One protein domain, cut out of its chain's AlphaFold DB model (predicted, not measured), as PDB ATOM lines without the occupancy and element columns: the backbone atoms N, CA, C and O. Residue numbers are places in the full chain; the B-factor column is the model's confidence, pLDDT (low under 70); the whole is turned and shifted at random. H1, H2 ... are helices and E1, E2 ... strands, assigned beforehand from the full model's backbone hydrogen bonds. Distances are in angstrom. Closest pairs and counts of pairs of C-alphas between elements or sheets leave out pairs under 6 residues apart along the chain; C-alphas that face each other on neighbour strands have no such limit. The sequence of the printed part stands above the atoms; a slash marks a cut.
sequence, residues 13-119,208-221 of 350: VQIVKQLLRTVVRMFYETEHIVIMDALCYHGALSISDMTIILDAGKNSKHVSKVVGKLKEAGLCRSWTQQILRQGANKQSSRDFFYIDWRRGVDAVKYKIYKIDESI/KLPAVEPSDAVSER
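What this domain is: This is residues 13 to 119 and 208 to 221 of the 350 residues of the protein "Transcription initiation factor IIE subunit alpha" of Pyrenophora tritici-repentis (UniProt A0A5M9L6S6). A small three-stranded sheet, E1 E3 E2, makes three layers, with H2 and H4 on one face and short H6 across the other; H1 packs side by side with H2. The hairpin tip, residues 85 to 90, sticks out at one end, and residues 112 to 119 of H5 at the other. The printed part has 121 residues, mixed in class, with six named helices and three named strands: H1 H2 E1 H3 H4 E2 E3 H5 H6; the sheet is antiparallel. It is compact, with a radius of gyration of the C-alphas of 15.4 A, and spans 57 by 33 by 23 A.

Where its parts are: Start at E3, residues 92 to 98; its neighbours are E2, residues 77 to 85, 23.9 A long, and E1, residues 44 to 46. Find C-alpha 13 at (82.470, -34.997, 62.586), where H1, residues 13 to 27, begins. H2 is residues 30 to 42, H3 47 to 53, H4 60 to 72 and H6 214 to 219. H5, residues 101 to 119, runs 27.2 A to C-alpha 119 at (68.769, -52.584, 41.787).

How they stand to each other: Within hydrogen-bond range, find N 79 and O 96 of E2 and E3, 2.8 A, and N 45 and O 97 of E1 and E3, 2.9 A. E1, H3 H4, E2 form a split strand-helix-strand unit, with E3 between its strands and a right-handed crossover. H6 runs across the strands, its height over the sheet 8.7 A. H3 only grazes the sheet. H2 and H1, a helical hairpin, touch at Val 24 and Ile 33, closest C-alphas 5.8 A apart. H4 touches H2, about perpendicular at 79 degrees, closest C-alphas His 32 and Val 66, 6.4 A. H5 touches H1 with residues 101 to 108 alone, closest C-alphas Val 16 and Trp 101, 7.0 A. Every O i to N i+4 pair is within range in H1, H2, H4, H5 and H6; in H3, 2 of 3.

The domain as a whole: The C-alphas of Gly 87 and Ile 119 are farthest apart, 58.0 A. Residues 120 to 207 are not printed; C-alphas 119 and 208 are 30.3 A apart across the cut. Of the links printed whole, none is long. Look at residue 86 for pLDDT under 70.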
ATOM      1  N   VAL A  13      83.096 -36.142  63.258       85.69
ATOM      2  CA  VAL A  13      82.470 -34.997  62.586       85.69
ATOM      3  C   VAL A  13      83.150 -34.676  61.251       85.69
ATOM      4  O   VAL A  13      82.462 -34.361  60.280       85.69
ATOM      5  N   GLN A  14      84.479 -34.773  61.157       88.75
ATOM      6  CA  GLN A  14      85.201 -34.503  59.908       88.75
ATOM      7  C   GLN A  14      84.922 -35.576  58.856       88.75
ATOM      8  O   GLN A  14      84.710 -35.249  57.687       88.75
ATOM      9  N   ILE A  15      84.836 -36.843  59.270       89.94
ATOM     10  CA  ILE A  15      84.448 -37.935  58.372       89.94
ATOM     11  C   ILE A  15      83.012 -37.731  57.877       89.94
ATOM     12  O   ILE A  15      82.765 -37.860  56.680       89.94
ATOM     13  N   VAL A  16      82.070 -37.343  58.747       90.75
ATOM     14  CA  VAL A  16      80.695 -37.057  58.301       90.75
ATOM     15  C   VAL A  16      80.646 -35.872  57.346       90.75
ATOM     16  O   VAL A  16      79.980 -35.959  56.316       90.75
ATOM     17  N   LYS A  17      81.379 -34.786  57.618       91.19
ATOM     18  CA  LYS A  17      81.497 -33.667  56.669       91.19
ATOM     19  C   LYS A  17      82.010 -34.157  55.312       91.19
ATOM     20  O   LYS A  17      81.454 -33.786  54.281       91.19
ATOM     21  N   GLN A  18      83.019 -35.027  55.294       92.12
ATOM     22  CA  GLN A  18      83.551 -35.599  54.057       92.12
ATOM     23  C   GLN A  18      82.540 -36.501  53.330       92.12
ATOM     24  O   GLN A  18      82.402 -36.405  52.106       92.12
ATOM     25  N   LEU A  19      81.801 -37.334  54.066       91.88
ATOM     26  CA  LEU A  19      80.733 -38.174  53.526       91.88
ATOM     27  C   LEU A  19      79.653 -37.312  52.863       91.88
ATOM     28  O   LEU A  19      79.341 -37.509  51.690       91.88
ATOM     29  N   LEU A  20      79.130 -36.315  53.582       92.19
ATOM     30  CA  LEU A  20      78.072 -35.439  53.077       92.19
ATOM     31  C   LEU A  20      78.521 -34.658  51.837       92.19
ATOM     32  O   LEU A  20      77.778 -34.598  50.861       92.19
ATOM     33  N   ARG A  21      79.753 -34.133  51.816       92.44
ATOM     34  CA  ARG A  21      80.318 -33.482  50.620       92.44
ATOM     35  C   ARG A  21      80.379 -34.415  49.417       92.44
ATOM     36  O   ARG A  21      80.078 -33.999  48.303       92.44
ATOM     37  N   THR A  22      80.766 -35.669  49.638       92.56
ATOM     38  CA  THR A  22      80.864 -36.674  48.571       92.56
ATOM     39  C   THR A  22      79.480 -37.012  48.018       92.56
ATOM     40  O   THR A  22      79.276 -36.958  46.809       92.56
ATOM     41  N   VAL A  23      78.501 -37.257  48.894       93.31
ATOM     42  CA  VAL A  23      77.113 -37.557  48.505       93.31
ATOM     43  C   VAL A  23      76.487 -36.397  47.734       93.31
ATOM     44  O   VAL A  23      75.878 -36.604  46.687       93.31
ATOM     45  N   VAL A  24      76.652 -35.162  48.212       94.25
ATOM     46  CA  VAL A  24      76.046 -33.994  47.557       94.25
ATOM     47  C   VAL A  24      76.637 -33.787  46.160       94.25
ATOM     48  O   VAL A  24      75.889 -33.509  45.229       94.25
ATOM     49  N   ARG A  25      77.944 -34.022  45.978       93.56
ATOM     50  CA  ARG A  25      78.609 -33.951  44.664       93.56
ATOM     51  C   ARG A  25      78.188 -35.049  43.689       93.56
ATOM     52  O   ARG A  25      78.293 -34.842  42.487       93.56
ATOM     53  N   MET A  26      77.738 -36.200  44.187       91.50
ATOM     54  CA  MET A  26      77.289 -37.310  43.342       91.50
ATOM     55  C   MET A  26      75.840 -37.150  42.864       91.50
ATOM     56  O   MET A  26      75.541 -37.522  41.734       91.50
ATOM     57  N   PHE A  27      74.945 -36.623  43.706       91.44
ATOM     58  CA  PHE A  27      73.497 -36.644  43.436       91.44
ATOM     59  C   PHE A  27      72.856 -35.279  43.177       91.44
ATOM     60  O   PHE A  27      71.727 -35.237  42.689       91.44
ATOM     61  N   TYR A  28      73.513 -34.175  43.537       94.62
ATOM     62  CA  TYR A  28      72.918 -32.841  43.475       94.62
ATOM     63  C   TYR A  28      73.687 -31.900  42.546       94.62
ATOM     64  O   TYR A  28      74.842 -32.122  42.193       94.62
ATOM     65  N   GLU A  29      73.015 -30.817  42.155       94.75
ATOM     66  CA  GLU A  29      73.572 -29.777  41.288       94.75
ATOM     67  C   GLU A  29      74.572 -28.877  42.036       94.75
ATOM     68  O   GLU A  29      74.599 -28.823  43.269       94.75
ATOM     69  N   THR A  30      75.338 -28.091  41.275       93.50
ATOM     70  CA  THR A  30      76.401 -27.195  41.761       93.50
ATOM     71  C   THR A  30      75.959 -26.247  42.873       93.50
ATOM     72  O   THR A  30      76.667 -26.110  43.867       93.50
ATOM     73  N   GLU A  31      74.772 -25.650  42.769       92.94
ATOM     74  CA  GLU A  31      74.243 -24.738  43.791       92.94
ATOM     75  C   GLU A  31      74.081 -25.425  45.156       92.94
ATOM     76  O   GLU A  31      74.431 -24.864  46.194       92.94
ATOM     77  N   HIS A  32      73.610 -26.675  45.163       94.06
ATOM     78  CA  HIS A  32      73.428 -27.459  46.384       94.06
ATOM     79  C   HIS A  32      74.783 -27.818  47.010       94.06
ATOM     80  O   HIS A  32      74.913 -27.803  48.235       94.06
ATOM     81  N   ILE A  33      75.792 -28.104  46.177       94.62
ATOM     82  CA  ILE A  33      77.163 -28.405  46.615       94.62
ATOM     83  C   ILE A  33      77.748 -27.204  47.365       94.62
ATOM     84  O   ILE A  33      78.248 -27.370  48.476       94.62
ATOM     85  N   VAL A  34      77.619 -25.994  46.809       93.75
ATOM     86  CA  VAL A  34      78.149 -24.767  47.427       93.75
ATOM     87  C   VAL A  34      77.469 -24.478  48.767       93.75
ATOM     88  O   VAL A  34      78.152 -24.198  49.751       93.75
ATOM     89  N   ILE A  35      76.137 -24.597  48.844       93.25
ATOM     90  CA  ILE A  35      75.406 -24.389  50.106       93.25
ATOM     91  C   ILE A  35      75.852 -25.398  51.168       93.25
ATOM     92  O   ILE A  35      76.054 -25.026  52.323       93.25
ATOM     93  N   MET A  36      76.011 -26.670  50.798       94.12
ATOM     94  CA  MET A  36      76.421 -27.714  51.738       94.12
ATOM     95  C   MET A  36      77.853 -27.517  52.237       94.12
ATOM     96  O   MET A  36      78.111 -27.694  53.429       94.12
ATOM     97  N   ASP A  37      78.772 -27.100  51.363       92.62
ATOM     98  CA  ASP A  37      80.137 -26.746  51.755       92.62
ATOM     99  C   ASP A  37      80.152 -25.533  52.700       92.62
ATOM    100  O   ASP A  37      80.833 -25.563  53.730       92.62
ATOM    101  N   ALA A  38      79.329 -24.518  52.423       92.06
ATOM    102  CA  ALA A  38      79.173 -23.359  53.293       92.06
ATOM    103  C   ALA A  38      78.580 -23.728  54.663       92.06
ATOM    104  O   ALA A  38      79.084 -23.280  55.691       92.06
ATOM    105  N   LEU A  39      77.559 -24.589  54.714       91.31
ATOM    106  CA  LEU A  39      76.990 -25.080  55.973       91.31
ATOM    107  C   LEU A  39      78.008 -25.885  56.793       91.31
ATOM    108  O   LEU A  39      78.059 -25.745  58.013       91.31
ATOM    109  N   CYS A  40      78.868 -26.677  56.145       90.75
ATOM    110  CA  CYS A  40      79.931 -27.415  56.834       90.75
ATOM    111  C   CYS A  40      80.994 -26.507  57.476       90.75
ATOM    112  O   CYS A  40      81.656 -26.941  58.429       90.75
ATOM    113  N   TYR A  41      81.186 -25.296  56.941       89.75
ATOM    114  CA  TYR A  41      82.128 -24.300  57.452       89.75
ATOM    115  C   TYR A  41      81.487 -23.393  58.511       89.75
ATOM    116  O   TYR A  41      82.021 -23.266  59.605       89.75
ATOM    117  N   HIS A  42      80.324 -22.809  58.211       88.25
ATOM    118  CA  HIS A  42      79.663 -21.816  59.064       88.25
ATOM    119  C   HIS A  42      78.813 -22.412  60.196       88.25
ATOM    120  O   HIS A  42      78.479 -21.695  61.137       88.25
ATOM    121  N   GLY A  43      78.443 -23.696  60.115       87.31
ATOM    122  CA  GLY A  43      77.612 -24.395  61.104       87.31
ATOM    123  C   GLY A  43      76.113 -24.135  60.926       87.31
ATOM    124  O   GLY A  43      75.354 -25.069  60.653       87.31
ATOM    125  N   ALA A  44      75.692 -22.870  61.011       90.44
ATOM    126  CA  ALA A  44      74.308 -22.452  60.788       90.44
ATOM    127  C   ALA A  44      74.216 -21.187  59.923       90.44
ATOM    128  O   ALA A  44      74.922 -20.203  60.146       90.44
ATOM    129  N   LEU A  45      73.310 -21.191  58.942       91.00
ATOM    130  CA  LEU A  45      73.143 -20.096  57.980       91.00
ATOM    131  C   LEU A  45      71.673 -19.751  57.754       91.00
ATOM    132  O   LEU A  45      70.809 -20.625  57.727       91.00
ATOM    133  N   SER A  46      71.388 -18.468  57.535       90.50
ATOM    134  CA  SER A  46      70.055 -18.009  57.128       90.50
ATOM    135  C   SER A  46      69.941 -17.871  55.605       90.50
ATOM    136  O   SER A  46      70.949 -17.771  54.906       90.50
ATOM    137  N   ILE A  47      68.715 -17.821  55.067       89.38
ATOM    138  CA  ILE A  47      68.487 -17.736  53.606       89.38
ATOM    139  C   ILE A  47      69.168 -16.505  52.999       89.38
ATOM    140  O   ILE A  47      69.750 -16.604  51.924       89.38
ATOM    141  N   SER A  48      69.147 -15.359  53.690       87.00
ATOM    142  CA  SER A  48      69.814 -14.146  53.196       87.00
ATOM    143  C   SER A  48      71.333 -14.284  53.122       87.00
ATOM    144  O   SER A  48      71.990 -13.577  52.371       87.00
ATOM    145  N   ASP A  49      71.904 -15.159  53.942       88.25
ATOM    146  CA  ASP A  49      73.346 -15.366  53.996       88.25
ATOM    147  C   ASP A  49      73.755 -16.314  52.869       88.25
ATOM    148  O   ASP A  49      74.708 -16.051  52.142       88.25
ATOM    149  N   MET A  50      72.949 -17.352  52.633       89.56
ATOM    150  CA  MET A  50      73.104 -18.246  51.485       89.56
ATOM    151  C   MET A  50      72.935 -17.520  50.145       89.56
ATOM    152  O   MET A  50      73.625 -17.854  49.188       89.56
ATOM    153  N   THR A  51      72.062 -16.508  50.060       90.00
ATOM    154  CA  THR A  51      71.940 -15.692  48.838       90.00
ATOM    155  C   THR A  51      73.190 -14.878  48.538       90.00
ATOM    156  O   THR A  51      73.480 -14.666  47.366       90.00
ATOM    157  N   ILE A  52      73.913 -14.442  49.575       88.06
ATOM    158  CA  ILE A  52      75.188 -13.734  49.416       88.06
ATOM    159  C   ILE A  52      76.264 -14.727  48.976       88.06
ATOM    160  O   ILE A  52      76.968 -14.463  48.019       88.06
ATOM    161  N   ILE A  53      76.346 -15.901  49.611       87.00
ATOM    162  CA  ILE A  53      77.346 -16.930  49.268       87.00
ATOM    163  C   ILE A  53      77.219 -17.404  47.812       87.00
ATOM    164  O   ILE A  53      78.222 -17.693  47.169       87.00
ATOM    165  N   LEU A  54      75.993 -17.511  47.297       87.12
ATOM    166  CA  LEU A  54      75.743 -17.933  45.918       87.12
ATOM    167  C   LEU A  54      75.837 -16.793  44.896       87.12
ATOM    168  O   LEU A  54      75.599 -17.043  43.717       87.12
ATOM    169  N   ASP A  55      76.076 -15.550  45.334       84.75
ATOM    170  CA  ASP A  55      75.994 -14.341  44.503       84.75
ATOM    171  C   ASP A  55      74.717 -14.285  43.636       84.75
ATOM    172  O   ASP A  55      74.662 -13.680  42.565       84.75
ATOM    173  N   ALA A  56      73.622 -14.880  44.127       77.69
ATOM    174  CA  ALA A  56      72.362 -15.028  43.393       77.69
ATOM    175  C   ALA A  56      71.565 -13.707  43.286       77.69
ATOM    176  O   ALA A  56      70.398 -13.690  42.868       77.69
ATOM    177  N   GLY A  57      72.163 -12.588  43.704       79.31
ATOM    178  CA  GLY A  57      71.544 -11.271  43.760       79.31
ATOM    179  C   GLY A  57      70.273 -11.271  44.614       79.31
ATOM    180  O   GLY A  57      70.275 -11.660  45.780       79.31
ATOM    181  N   LYS A  58      69.151 -10.831  44.029       74.62
ATOM    182  CA  LYS A  58      67.848 -10.718  44.719       74.62
ATOM    183  C   LYS A  58      66.995 -11.993  44.660       74.62
ATOM    184  O   LYS A  58      65.848 -11.980  45.112       74.62
ATOM    185  N   ASN A  59      67.514 -13.100  44.129       85.19
ATOM    186  CA  ASN A  59      66.745 -14.327  43.904       85.19
ATOM    187  C   ASN A  59      66.615 -15.206  45.161       85.19
ATOM    188  O   ASN A  59      66.819 -16.418  45.115       85.19
ATOM    189  N   SER A  60      66.201 -14.623  46.290       86.44
ATOM    190  CA  SER A  60      66.019 -15.357  47.553       86.44
ATOM    191  C   SER A  60      65.029 -16.517  47.441       86.44
ATOM    192  O   SER A  60      65.240 -17.560  48.050       86.44
ATOM    193  N   LYS A  61      64.003 -16.388  46.589       90.44
ATOM    194  CA  LYS A  61      63.039 -17.464  46.302       90.44
ATOM    195  C   LYS A  61      63.682 -18.687  45.648       90.44
ATOM    196  O   LYS A  61      63.238 -19.801  45.906       90.44
ATOM    197  N   HIS A  62      64.680 -18.486  44.785       90.94
ATOM    198  CA  HIS A  62      65.394 -19.586  44.133       90.94
ATOM    199  C   HIS A  62      66.223 -20.352  45.162       90.94
ATOM    200  O   HIS A  62      66.033 -21.554  45.330       90.94
ATOM    201  N   VAL A  63      67.005 -19.631  45.968       91.88
ATOM    202  CA  VAL A  63      67.791 -20.213  47.066       91.88
ATOM    203  C   VAL A  63      66.897 -20.964  48.060       91.88
ATOM    204  O   VAL A  63      67.226 -22.077  48.456       91.88
ATOM    205  N   SER A  64      65.712 -20.439  48.395       91.38
ATOM    206  CA  SER A  64      64.744 -21.167  49.231       91.38
ATOM    207  C   SER A  64      64.308 -22.510  48.634       91.38
ATOM    208  O   SER A  64      64.112 -23.459  49.389       91.38
ATOM    209  N   LYS A  65      64.169 -22.627  47.305       93.31
ATOM    210  CA  LYS A  65      63.830 -23.904  46.650       93.31
ATOM    211  C   LYS A  65      64.994 -24.891  46.708       93.31
ATOM    212  O   LYS A  65      64.773 -26.059  47.018       93.31
ATOM    213  N   VAL A  66      66.216 -24.424  46.451       93.25
ATOM    214  CA  VAL A  66      67.445 -25.237  46.520       93.25
ATOM    215  C   VAL A  66      67.631 -25.799  47.935       93.25
ATOM    216  O   VAL A  66      67.803 -27.003  48.125       93.25
ATOM    217  N   VAL A  67      67.486 -24.951  48.956       93.31
ATOM    218  CA  VAL A  67      67.553 -25.363  50.369       93.31
ATOM    219  C   VAL A  67      66.373 -26.263  50.750       93.31
ATOM    220  O   VAL A  67      66.539 -27.203  51.526       93.31
ATOM    221  N   GLY A  68      65.188 -26.027  50.179       94.12
ATOM    222  CA  GLY A  68      64.017 -26.890  50.335       94.12
ATOM    223  C   GLY A  68      64.302 -28.333  49.919       94.12
ATOM    224  O   GLY A  68      64.066 -29.244  50.710       94.12
ATOM    225  N   LYS A  69      64.925 -28.538  48.750       94.06
ATOM    226  CA  LYS A  69      65.350 -29.868  48.279       94.06
ATOM    227  C   LYS A  69      66.352 -30.537  49.234       94.06
ATOM    228  O   LYS A  69      66.241 -31.732  49.506       94.06
ATOM    229  N   LEU A  70      67.311 -29.781  49.785       93.19
ATOM    230  CA  LEU A  70      68.268 -30.295  50.784       93.19
ATOM    231  C   LEU A  70      67.585 -30.680  52.107       93.19
ATOM    232  O   LEU A  70      67.943 -31.681  52.734       93.19
ATOM    233  N   LYS A  71      66.573 -29.912  52.522       93.75
ATOM    234  CA  LYS A  71      65.765 -30.187  53.717       93.75
ATOM    235  C   LYS A  71      64.885 -31.427  53.539       93.75
ATOM    236  O   LYS A  71      64.841 -32.267  54.435       93.75
ATOM    237  N   GLU A  72      64.219 -31.570  52.396       93.56
ATOM    238  CA  GLU A  72      63.418 -32.755  52.048       93.56
ATOM    239  C   GLU A  72      64.275 -34.021  51.992       93.56
ATOM    240  O   GLU A  72      63.853 -35.095  52.416       93.56
ATOM    241  N   ALA A  73      65.520 -33.885  51.538       91.31
ATOM    242  CA  ALA A  73      66.481 -34.973  51.533       91.31
ATOM    243  C   ALA A  73      66.957 -35.411  52.926       91.31
ATOM    244  O   ALA A  73      67.601 -36.454  53.021       91.31
ATOM    245  N   GLY A  74      66.661 -34.641  53.977       91.19
ATOM    246  CA  GLY A  74      67.107 -34.911  55.343       91.19
ATOM    247  C   GLY A  74      68.555 -34.507  55.627       91.19
ATOM    248  O   GLY A  74      69.061 -34.840  56.693       91.19
ATOM    249  N   LEU A  75      69.212 -33.780  54.714       91.88
ATOM    250  CA  LEU A  75      70.602 -33.329  54.871       91.88
ATOM    251  C   LEU A  75      70.717 -32.068  55.741       91.88
ATOM    252  O   LEU A  75      71.771 -31.796  56.309       91.88
ATOM    253  N   CYS A  76      69.638 -31.287  55.840       92.00
ATOM    254  CA  CYS A  76      69.578 -30.047  56.614       92.00
ATOM    255  C   CYS A  76      68.287 -29.965  57.429       92.00
ATOM    256  O   CYS A  76      67.232 -30.461  57.019       92.00
ATOM    257  N   ARG A  77      68.345 -29.265  58.563       92.12
ATOM    258  CA  ARG A  77      67.186 -28.944  59.398       92.12
ATOM    259  C   ARG A  77      67.023 -27.433  59.504       92.12
ATOM    260  O   ARG A  77      67.999 -26.696  59.524       92.12
ATOM    261  N   SER A  78      65.771 -26.984  59.546       92.25
ATOM    262  CA  SER A  78      65.422 -25.579  59.762       92.25
ATOM    263  C   SER A  78      65.045 -25.349  61.223       92.25
ATOM    264  O   SER A  78      64.231 -26.101  61.766       92.25
ATOM    265  N   TRP A  79      65.578 -24.292  61.815       91.75
ATOM    266  CA  TRP A  79      65.197 -23.743  63.107       91.75
ATOM    267  C   TRP A  79      64.660 -22.328  62.916       91.75
ATOM    268  O   TRP A  79      65.348 -21.473  62.365       91.75
ATOM    269  N   THR A  80      63.428 -22.080  63.352       90.44
ATOM    270  CA  THR A  80      62.795 -20.765  63.223       90.44
ATOM    271  C   THR A  80      62.973 -19.997  64.521       90.44
ATOM    272  O   THR A  80      62.446 -20.391  65.559       90.44
ATOM    273  N   GLN A  81      63.679 -18.873  64.451       86.44
ATOM    274  CA  GLN A  81      63.855 -17.961  65.570       86.44
ATOM    275  C   GLN A  81      63.026 -16.701  65.349       86.44
ATOM    276  O   GLN A  81      62.971 -16.155  64.247       86.44
ATOM    277  N   GLN A  82      62.367 -16.228  66.401       86.19
ATOM    278  CA  GLN A  82      61.630 -14.976  66.342       86.19
ATOM    279  C   GLN A  82      62.552 -13.811  66.701       86.19
ATOM    280  O   GLN A  82      63.191 -13.794  67.749       86.19
ATOM    281  N   ILE A  83      62.620 -12.835  65.812       82.25
ATOM    282  CA  ILE A  83      63.574 -11.735  65.840       82.25
ATOM    283  C   ILE A  83      62.813 -10.412  65.822       82.25
ATOM    284  O   ILE A  83      61.868 -10.238  65.048       82.25
ATOM    285  N   LEU A  84      63.244  -9.457  66.648       81.44
ATOM    286  CA  LEU A  84      62.778  -8.078  66.570       81.44
ATOM    287  C   LEU A  84      63.879  -7.228  65.934       81.44
ATOM    288  O   LEU A  84      65.010  -7.159  66.415       81.44
ATOM    289  N   ARG A  85      63.561  -6.598  64.802       75.56
ATOM    290  CA  ARG A  85      64.473  -5.644  64.168       75.56
ATOM    291  C   ARG A  85      64.442  -4.346  64.968       75.56
ATOM    292  O   ARG A  85      63.359  -3.882  65.321       75.56
ATOM    293  N   GLN A  86      65.603  -3.744  65.211       67.12
ATOM    294  CA  GLN A  86      65.680  -2.461  65.911       67.12
ATOM    295  C   GLN A  86      64.820  -1.410  65.184       67.12
ATOM    296  O   GLN A  86      65.002  -1.158  63.992       67.12
ATOM    297  N   GLY A  87      63.829  -0.853  65.889       70.31
ATOM    298  CA  GLY A  87      62.870   0.124  65.353       70.31
ATOM    299  C   GLY A  87      61.594  -0.455  64.721       70.31
ATOM    300  O   GLY A  87      60.713   0.312  64.340       70.31
ATOM    301  N   ALA A  88      61.447  -1.781  64.625       72.19
ATOM    302  CA  ALA A  88      60.208  -2.415  64.177       72.19
ATOM    303  C   ALA A  88      59.357  -2.851  65.377       72.19
ATOM    304  O   ALA A  88      59.838  -3.535  66.271       72.19
ATOM    305  N   ASN A  89      58.066  -2.511  65.366       75.62
ATOM    306  CA  ASN A  89      57.121  -2.924  66.415       75.62
ATOM    307  C   ASN A  89      56.579  -4.357  66.191       75.62
ATOM    308  O   ASN A  89      55.885  -4.916  67.034       75.62
ATOM    309  N   LYS A  90      56.876  -4.964  65.031       82.75
ATOM    310  CA  LYS A  90      56.418  -6.307  64.658       82.75
ATOM    311  C   LYS A  90      57.570  -7.308  64.712       82.75
ATOM    312  O   LYS A  90      58.591  -7.119  64.053       82.75
ATOM    313  N   GLN A  91      57.348  -8.404  65.430       82.38
ATOM    314  CA  GLN A  91      58.237  -9.561  65.460       82.38
ATOM    315  C   GLN A  91      58.256 -10.255  64.088       82.38
ATOM    316  O   GLN A  91      57.208 -10.483  63.477       82.38
ATOM    317  N   SER A  92      59.452 -10.559  63.589       83.62
ATOM    318  CA  SER A  92      59.672 -11.272  62.332       83.62
ATOM    319  C   SER A  92      60.320 -12.618  62.618       83.62
ATOM    320  O   SER A  92      61.298 -12.696  63.353       83.62
ATOM    321  N   SER A  93      59.833 -13.679  61.985       87.31
ATOM    322  CA  SER A  93      60.492 -14.983  62.021       87.31
ATOM    323  C   SER A  93      61.688 -15.001  61.071       87.31
ATOM    324  O   SER A  93      61.590 -14.519  59.939       87.31
ATOM    325  N   ARG A  94      62.804 -15.579  61.509       87.25
ATOM    326  CA  ARG A  94      63.974 -15.850  60.678       87.25
ATOM    327  C   ARG A  94      64.373 -17.309  60.823       87.25
ATOM    328  O   ARG A  94      64.537 -17.810  61.932       87.25
ATOM    329  N   ASP A  95      64.538 -17.964  59.683       90.88
ATOM    330  CA  ASP A  95      64.889 -19.375  59.625       90.88
ATOM    331  C   ASP A  95      66.402 -19.543  59.482       90.88
ATOM    332  O   ASP A  95      67.026 -18.986  58.571       90.88
ATOM    333  N   PHE A  96      66.969 -20.340  60.380       91.94
ATOM    334  CA  PHE A  96      68.344 -20.809  60.349       91.94
ATOM    335  C   PHE A  96      68.375 -22.264  59.908       91.94
ATOM    336  O   PHE A  96      67.617 -23.098  60.400       91.94
ATOM    337  N   PHE A  97      69.260 -22.577  58.977       93.38
ATOM    338  CA  PHE A  97      69.506 -23.928  58.506       93.38
ATOM    339  C   PHE A  97      70.820 -24.421  59.086       93.38
ATOM    340  O   PHE A  97      71.822 -23.713  59.021       93.38
ATOM    341  N   TYR A  98      70.799 -25.628  59.633       92.94
ATOM    342  CA  TYR A  98      71.960 -26.298  60.206       92.94
ATOM    343  C   TYR A  98      71.961 -27.777  59.813       92.94
ATOM    344  O   TYR A  98      70.940 -28.325  59.371       92.94
ATOM    345  N   ILE A  99      73.116 -28.419  59.960       91.94
ATOM    346  CA  ILE A  99      73.282 -29.847  59.692       91.94
ATOM    347  C   ILE A  99      73.155 -30.608  61.012       91.94
ATOM    348  O   ILE A  99      73.922 -30.389  61.945       91.94
ATOM    349  N   ASP A 100      72.195 -31.527  61.067       91.31
ATOM    350  CA  ASP A 100      72.124 -32.541  62.116       91.31
ATOM    351  C   ASP A 100      72.861 -33.787  61.615       91.31
ATOM    352  O   ASP A 100      72.390 -34.481  60.708       91.31
ATOM    353  N   TRP A 101      74.045 -34.046  62.175       89.94
ATOM    354  CA  TRP A 101      74.940 -35.095  61.689       89.94
ATOM    355  C   TRP A 101      74.322 -36.491  61.764       89.94
ATOM    356  O   TRP A 101      74.531 -37.296  60.859       89.94
ATOM    357  N   ARG A 102      73.528 -36.776  62.806       89.19
ATOM    358  CA  ARG A 102      72.888 -38.089  62.987       89.19
ATOM    359  C   ARG A 102      71.852 -38.320  61.903       89.19
ATOM    360  O   ARG A 102      71.920 -39.292  61.155       89.19
ATOM    361  N   ARG A 103      70.948 -37.350  61.760       90.38
ATOM    362  CA  ARG A 103      69.885 -37.409  60.763       90.38
ATOM    363  C   ARG A 103      70.435 -37.438  59.338       90.38
ATOM    364  O   ARG A 103      69.888 -38.150  58.502       90.38
ATOM    365  N   GLY A 104      71.509 -36.692  59.071       91.19
ATOM    366  CA  GLY A 104      72.172 -36.686  57.769       91.19
ATOM    367  C   GLY A 104      72.706 -38.069  57.386       91.19
ATOM    368  O   GLY A 104      72.428 -38.542  56.285       91.19
ATOM    369  N   VAL A 105      73.411 -38.745  58.299       91.69
ATOM    370  CA  VAL A 105      73.932 -40.105  58.065       91.69
ATOM    371  C   VAL A 105      72.794 -41.112  57.879       91.69
ATOM    372  O   VAL A 105      72.821 -41.887  56.921       91.69
ATOM    373  N   ASP A 106      71.763 -41.061  58.723       92.19
ATOM    374  CA  ASP A 106      70.610 -41.966  58.630       92.19
ATOM    375  C   ASP A 106      69.842 -41.793  57.313       92.19
ATOM    376  O   ASP A 106      69.458 -42.772  56.668       92.19
ATOM    377  N   ALA A 107      69.656 -40.545  56.867       93.88
ATOM    378  CA  ALA A 107      69.011 -40.244  55.594       93.88
ATOM    379  C   ALA A 107      69.809 -40.807  54.408       93.88
ATOM    380  O   ALA A 107      69.225 -41.402  53.498       93.88
ATOM    381  N   VAL A 108      71.139 -40.667  54.424       93.56
ATOM    382  CA  VAL A 108      72.021 -41.239  53.395       93.56
ATOM    383  C   VAL A 108      71.954 -42.766  53.413       93.56
ATOM    384  O   VAL A 108      71.759 -43.375  52.360       93.56
ATOM    385  N   LYS A 109      72.017 -43.388  54.597       92.75
ATOM    386  CA  LYS A 109      71.912 -44.845  54.764       92.75
ATOM    387  C   LYS A 109      70.623 -45.399  54.188       92.75
ATOM    388  O   LYS A 109      70.649 -46.357  53.418       92.75
ATOM    389  N   TYR A 110      69.503 -44.764  54.512       94.25
ATOM    390  CA  TYR A 110      68.202 -45.177  54.009       94.25
ATOM    391  C   TYR A 110      68.105 -45.059  52.483       94.25
ATOM    392  O   TYR A 110      67.594 -45.966  51.826       94.25
ATOM    393  N   LYS A 111      68.622 -43.971  51.900       93.44
ATOM    394  CA  LYS A 111      68.603 -43.773  50.444       93.44
ATOM    395  C   LYS A 111      69.480 -44.785  49.710       93.44
ATOM    396  O   LYS A 111      69.021 -45.353  48.725       93.44
ATOM    397  N   ILE A 112      70.693 -45.052  50.199       92.75
ATOM    398  CA  ILE A 112      71.578 -46.073  49.611       92.75
ATOM    399  C   ILE A 112      70.924 -47.453  49.703       92.75
ATOM    400  O   ILE A 112      70.886 -48.165  48.705       92.75
ATOM    401  N   TYR A 113      70.332 -47.797  50.850       93.38
ATOM    402  CA  TYR A 113      69.574 -49.041  51.003       93.38
ATOM    403  C   TYR A 113      68.423 -49.143  49.996       93.38
ATOM    404  O   TYR A 113      68.217 -50.192  49.396       93.38
ATOM    405  N   LYS A 114      67.681 -48.053  49.766       94.69
ATOM    406  CA  LYS A 114      66.586 -48.039  48.788       94.69
ATOM    407  C   LYS A 114      67.062 -48.217  47.349       94.69
ATOM    408  O   LYS A 114      66.371 -48.886  46.587       94.69
ATOM    409  N   ILE A 115      68.217 -47.650  46.999       91.88
ATOM    410  CA  ILE A 115      68.843 -47.825  45.681       91.88
ATOM    411  C   ILE A 115      69.335 -49.269  45.511       91.88
ATOM    412  O   ILE A 115      69.076 -49.892  44.487       91.88
ATOM    413  N   ASP A 116      69.990 -49.830  46.526       91.31
ATOM    414  CA  ASP A 116      70.412 -51.235  46.531       91.31
ATOM    415  C   ASP A 116      69.204 -52.180  46.398       91.31
ATOM    416  O   ASP A 116      69.204 -53.102  45.584       91.31
ATOM    417  N   GLU A 117      68.124 -51.911  47.135       92.31
ATOM    418  CA  GLU A 117      66.873 -52.669  47.063       92.31
ATOM    419  C   GLU A 117      66.211 -52.569  45.679       92.31
ATOM    420  O   GLU A 117      65.686 -53.571  45.192       92.31
ATOM    421  N   SER A 118      66.221 -51.396  45.030       89.94
ATOM    422  CA  SER A 118      65.693 -51.260  43.667       89.94
ATOM    423  C   SER A 118      66.542 -52.012  42.652       89.94
ATOM    424  O   SER A 118      65.989 -52.793  41.891       89.94
ATOM    425  N   ILE A 119      67.868 -51.886  42.715       88.38
ATOM    426  CA  ILE A 119      68.769 -52.584  41.787       88.38
ATOM    427  C   ILE A 119      68.645 -54.096  41.959       88.38
ATOM    428  O   ILE A 119      68.559 -54.821  40.979       88.38
ATOM    429  N   LYS A 208      79.137 -42.995  68.694       71.12
ATOM    430  CA  LYS A 208      77.983 -42.086  68.626       71.12
ATOM    431  C   LYS A 208      78.410 -40.669  68.244       71.12
ATOM    432  O   LYS A 208      79.145 -40.014  68.974       71.12
ATOM    433  N   LEU A 209      77.837 -40.172  67.153       81.88
ATOM    434  CA  LEU A 209      77.960 -38.782  66.729       81.88
ATOM    435  C   LEU A 209      77.426 -37.805  67.792       81.88
ATOM    436  O   LEU A 209      76.389 -38.098  68.410       81.88
ATOM    437  N   PRO A 210      78.080 -36.643  67.988       80.56
ATOM    438  CA  PRO A 210      77.594 -35.613  68.899       80.56
ATOM    439  C   PRO A 210      76.195 -35.149  68.476       80.56
ATOM    440  O   PRO A 210      75.907 -35.007  67.284       80.56
ATOM    441  N   ALA A 211      75.307 -34.976  69.456       79.50
ATOM    442  CA  ALA A 211      74.002 -34.372  69.220       79.50
ATOM    443  C   ALA A 211      74.194 -32.862  69.061       79.50
ATOM    444  O   ALA A 211      74.877 -32.252  69.879       79.50
ATOM    445  N   VAL A 212      73.616 -32.286  68.011       81.38
ATOM    446  CA  VAL A 212      73.651 -30.842  67.773       81.38
ATOM    447  C   VAL A 212      72.282 -30.287  68.134       81.38
ATOM    448  O   VAL A 212      71.306 -30.537  67.423       81.38
ATOM    449  N   GLU A 213      72.209 -29.552  69.239       82.06
ATOM    450  CA  GLU A 213      71.006 -28.808  69.592       82.06
ATOM    451  C   GLU A 213      70.881 -27.558  68.701       82.06
ATOM    452  O   GLU A 213      71.884 -26.930  68.342       82.06
ATOM    453  N   PRO A 214      69.655 -27.167  68.309       79.19
ATOM    454  CA  PRO A 214      69.443 -26.053  67.390       79.19
ATOM    455  C   PRO A 214      69.901 -24.704  67.958       79.19
ATOM    456  O   PRO A 214      70.277 -23.827  67.185       79.19
ATOM    457  N   SER A 215      69.858 -24.523  69.282       79.19
ATOM    458  CA  SER A 215      70.368 -23.322  69.954       79.19
ATOM    459  C   SER A 215      71.877 -23.186  69.788       79.19
ATOM    460  O   SER A 215      72.364 -22.109  69.446       79.19
ATOM    461  N   ASP A 216      72.587 -24.293  69.976       81.31
ATOM    462  CA  ASP A 216      74.046 -24.340  70.038       81.31
ATOM    463  C   ASP A 216      74.636 -24.163  68.636       81.31
ATOM    464  O   ASP A 216      75.578 -23.407  68.428       81.31
ATOM    465  N   ALA A 217      73.981 -24.743  67.624       80.88
ATOM    466  CA  ALA A 217      74.349 -24.526  66.227       80.88
ATOM    467  C   ALA A 217      74.259 -23.049  65.803       80.88
ATOM    468  O   ALA A 217      75.035 -22.595  64.963       80.88
ATOM    469  N   VAL A 218      73.290 -22.299  66.342       81.75
ATOM    470  CA  VAL A 218      73.106 -20.878  66.012       81.75
ATOM    471  C   VAL A 218      74.075 -19.993  66.797       81.75
ATOM    472  O   VAL A 218      74.506 -18.972  66.259       81.75
ATOM    473  N   SER A 219      74.438 -20.362  68.029       77.31
ATOM    474  CA  SER A 219      75.386 -19.598  68.850       77.31
ATOM    475  C   SER A 219      76.839 -19.784  68.405       77.31
ATOM    476  O   SER A 219      77.582 -18.807  68.355       77.31
ATOM    477  N   GLU A 220      77.229 -20.995  68.000       80.69
ATOM    478  CA  GLU A 220      78.579 -21.321  67.509       80.69
ATOM    479  C   GLU A 220      78.812 -20.914  66.043       80.69
ATOM    480  O   GLU A 220      79.862 -21.201  65.460       80.69
ATOM    481  N   ARG A 221      77.834 -20.254  65.409       81.75
ATOM    482  CA  ARG A 221      77.896 -19.958  63.978       81.75
ATOM    483  C   ARG A 221      79.015 -18.971  63.650       81.75
ATOM    484  O   ARG A 221      79.130 -17.900  64.247       81.75
TER     485      ARG A 221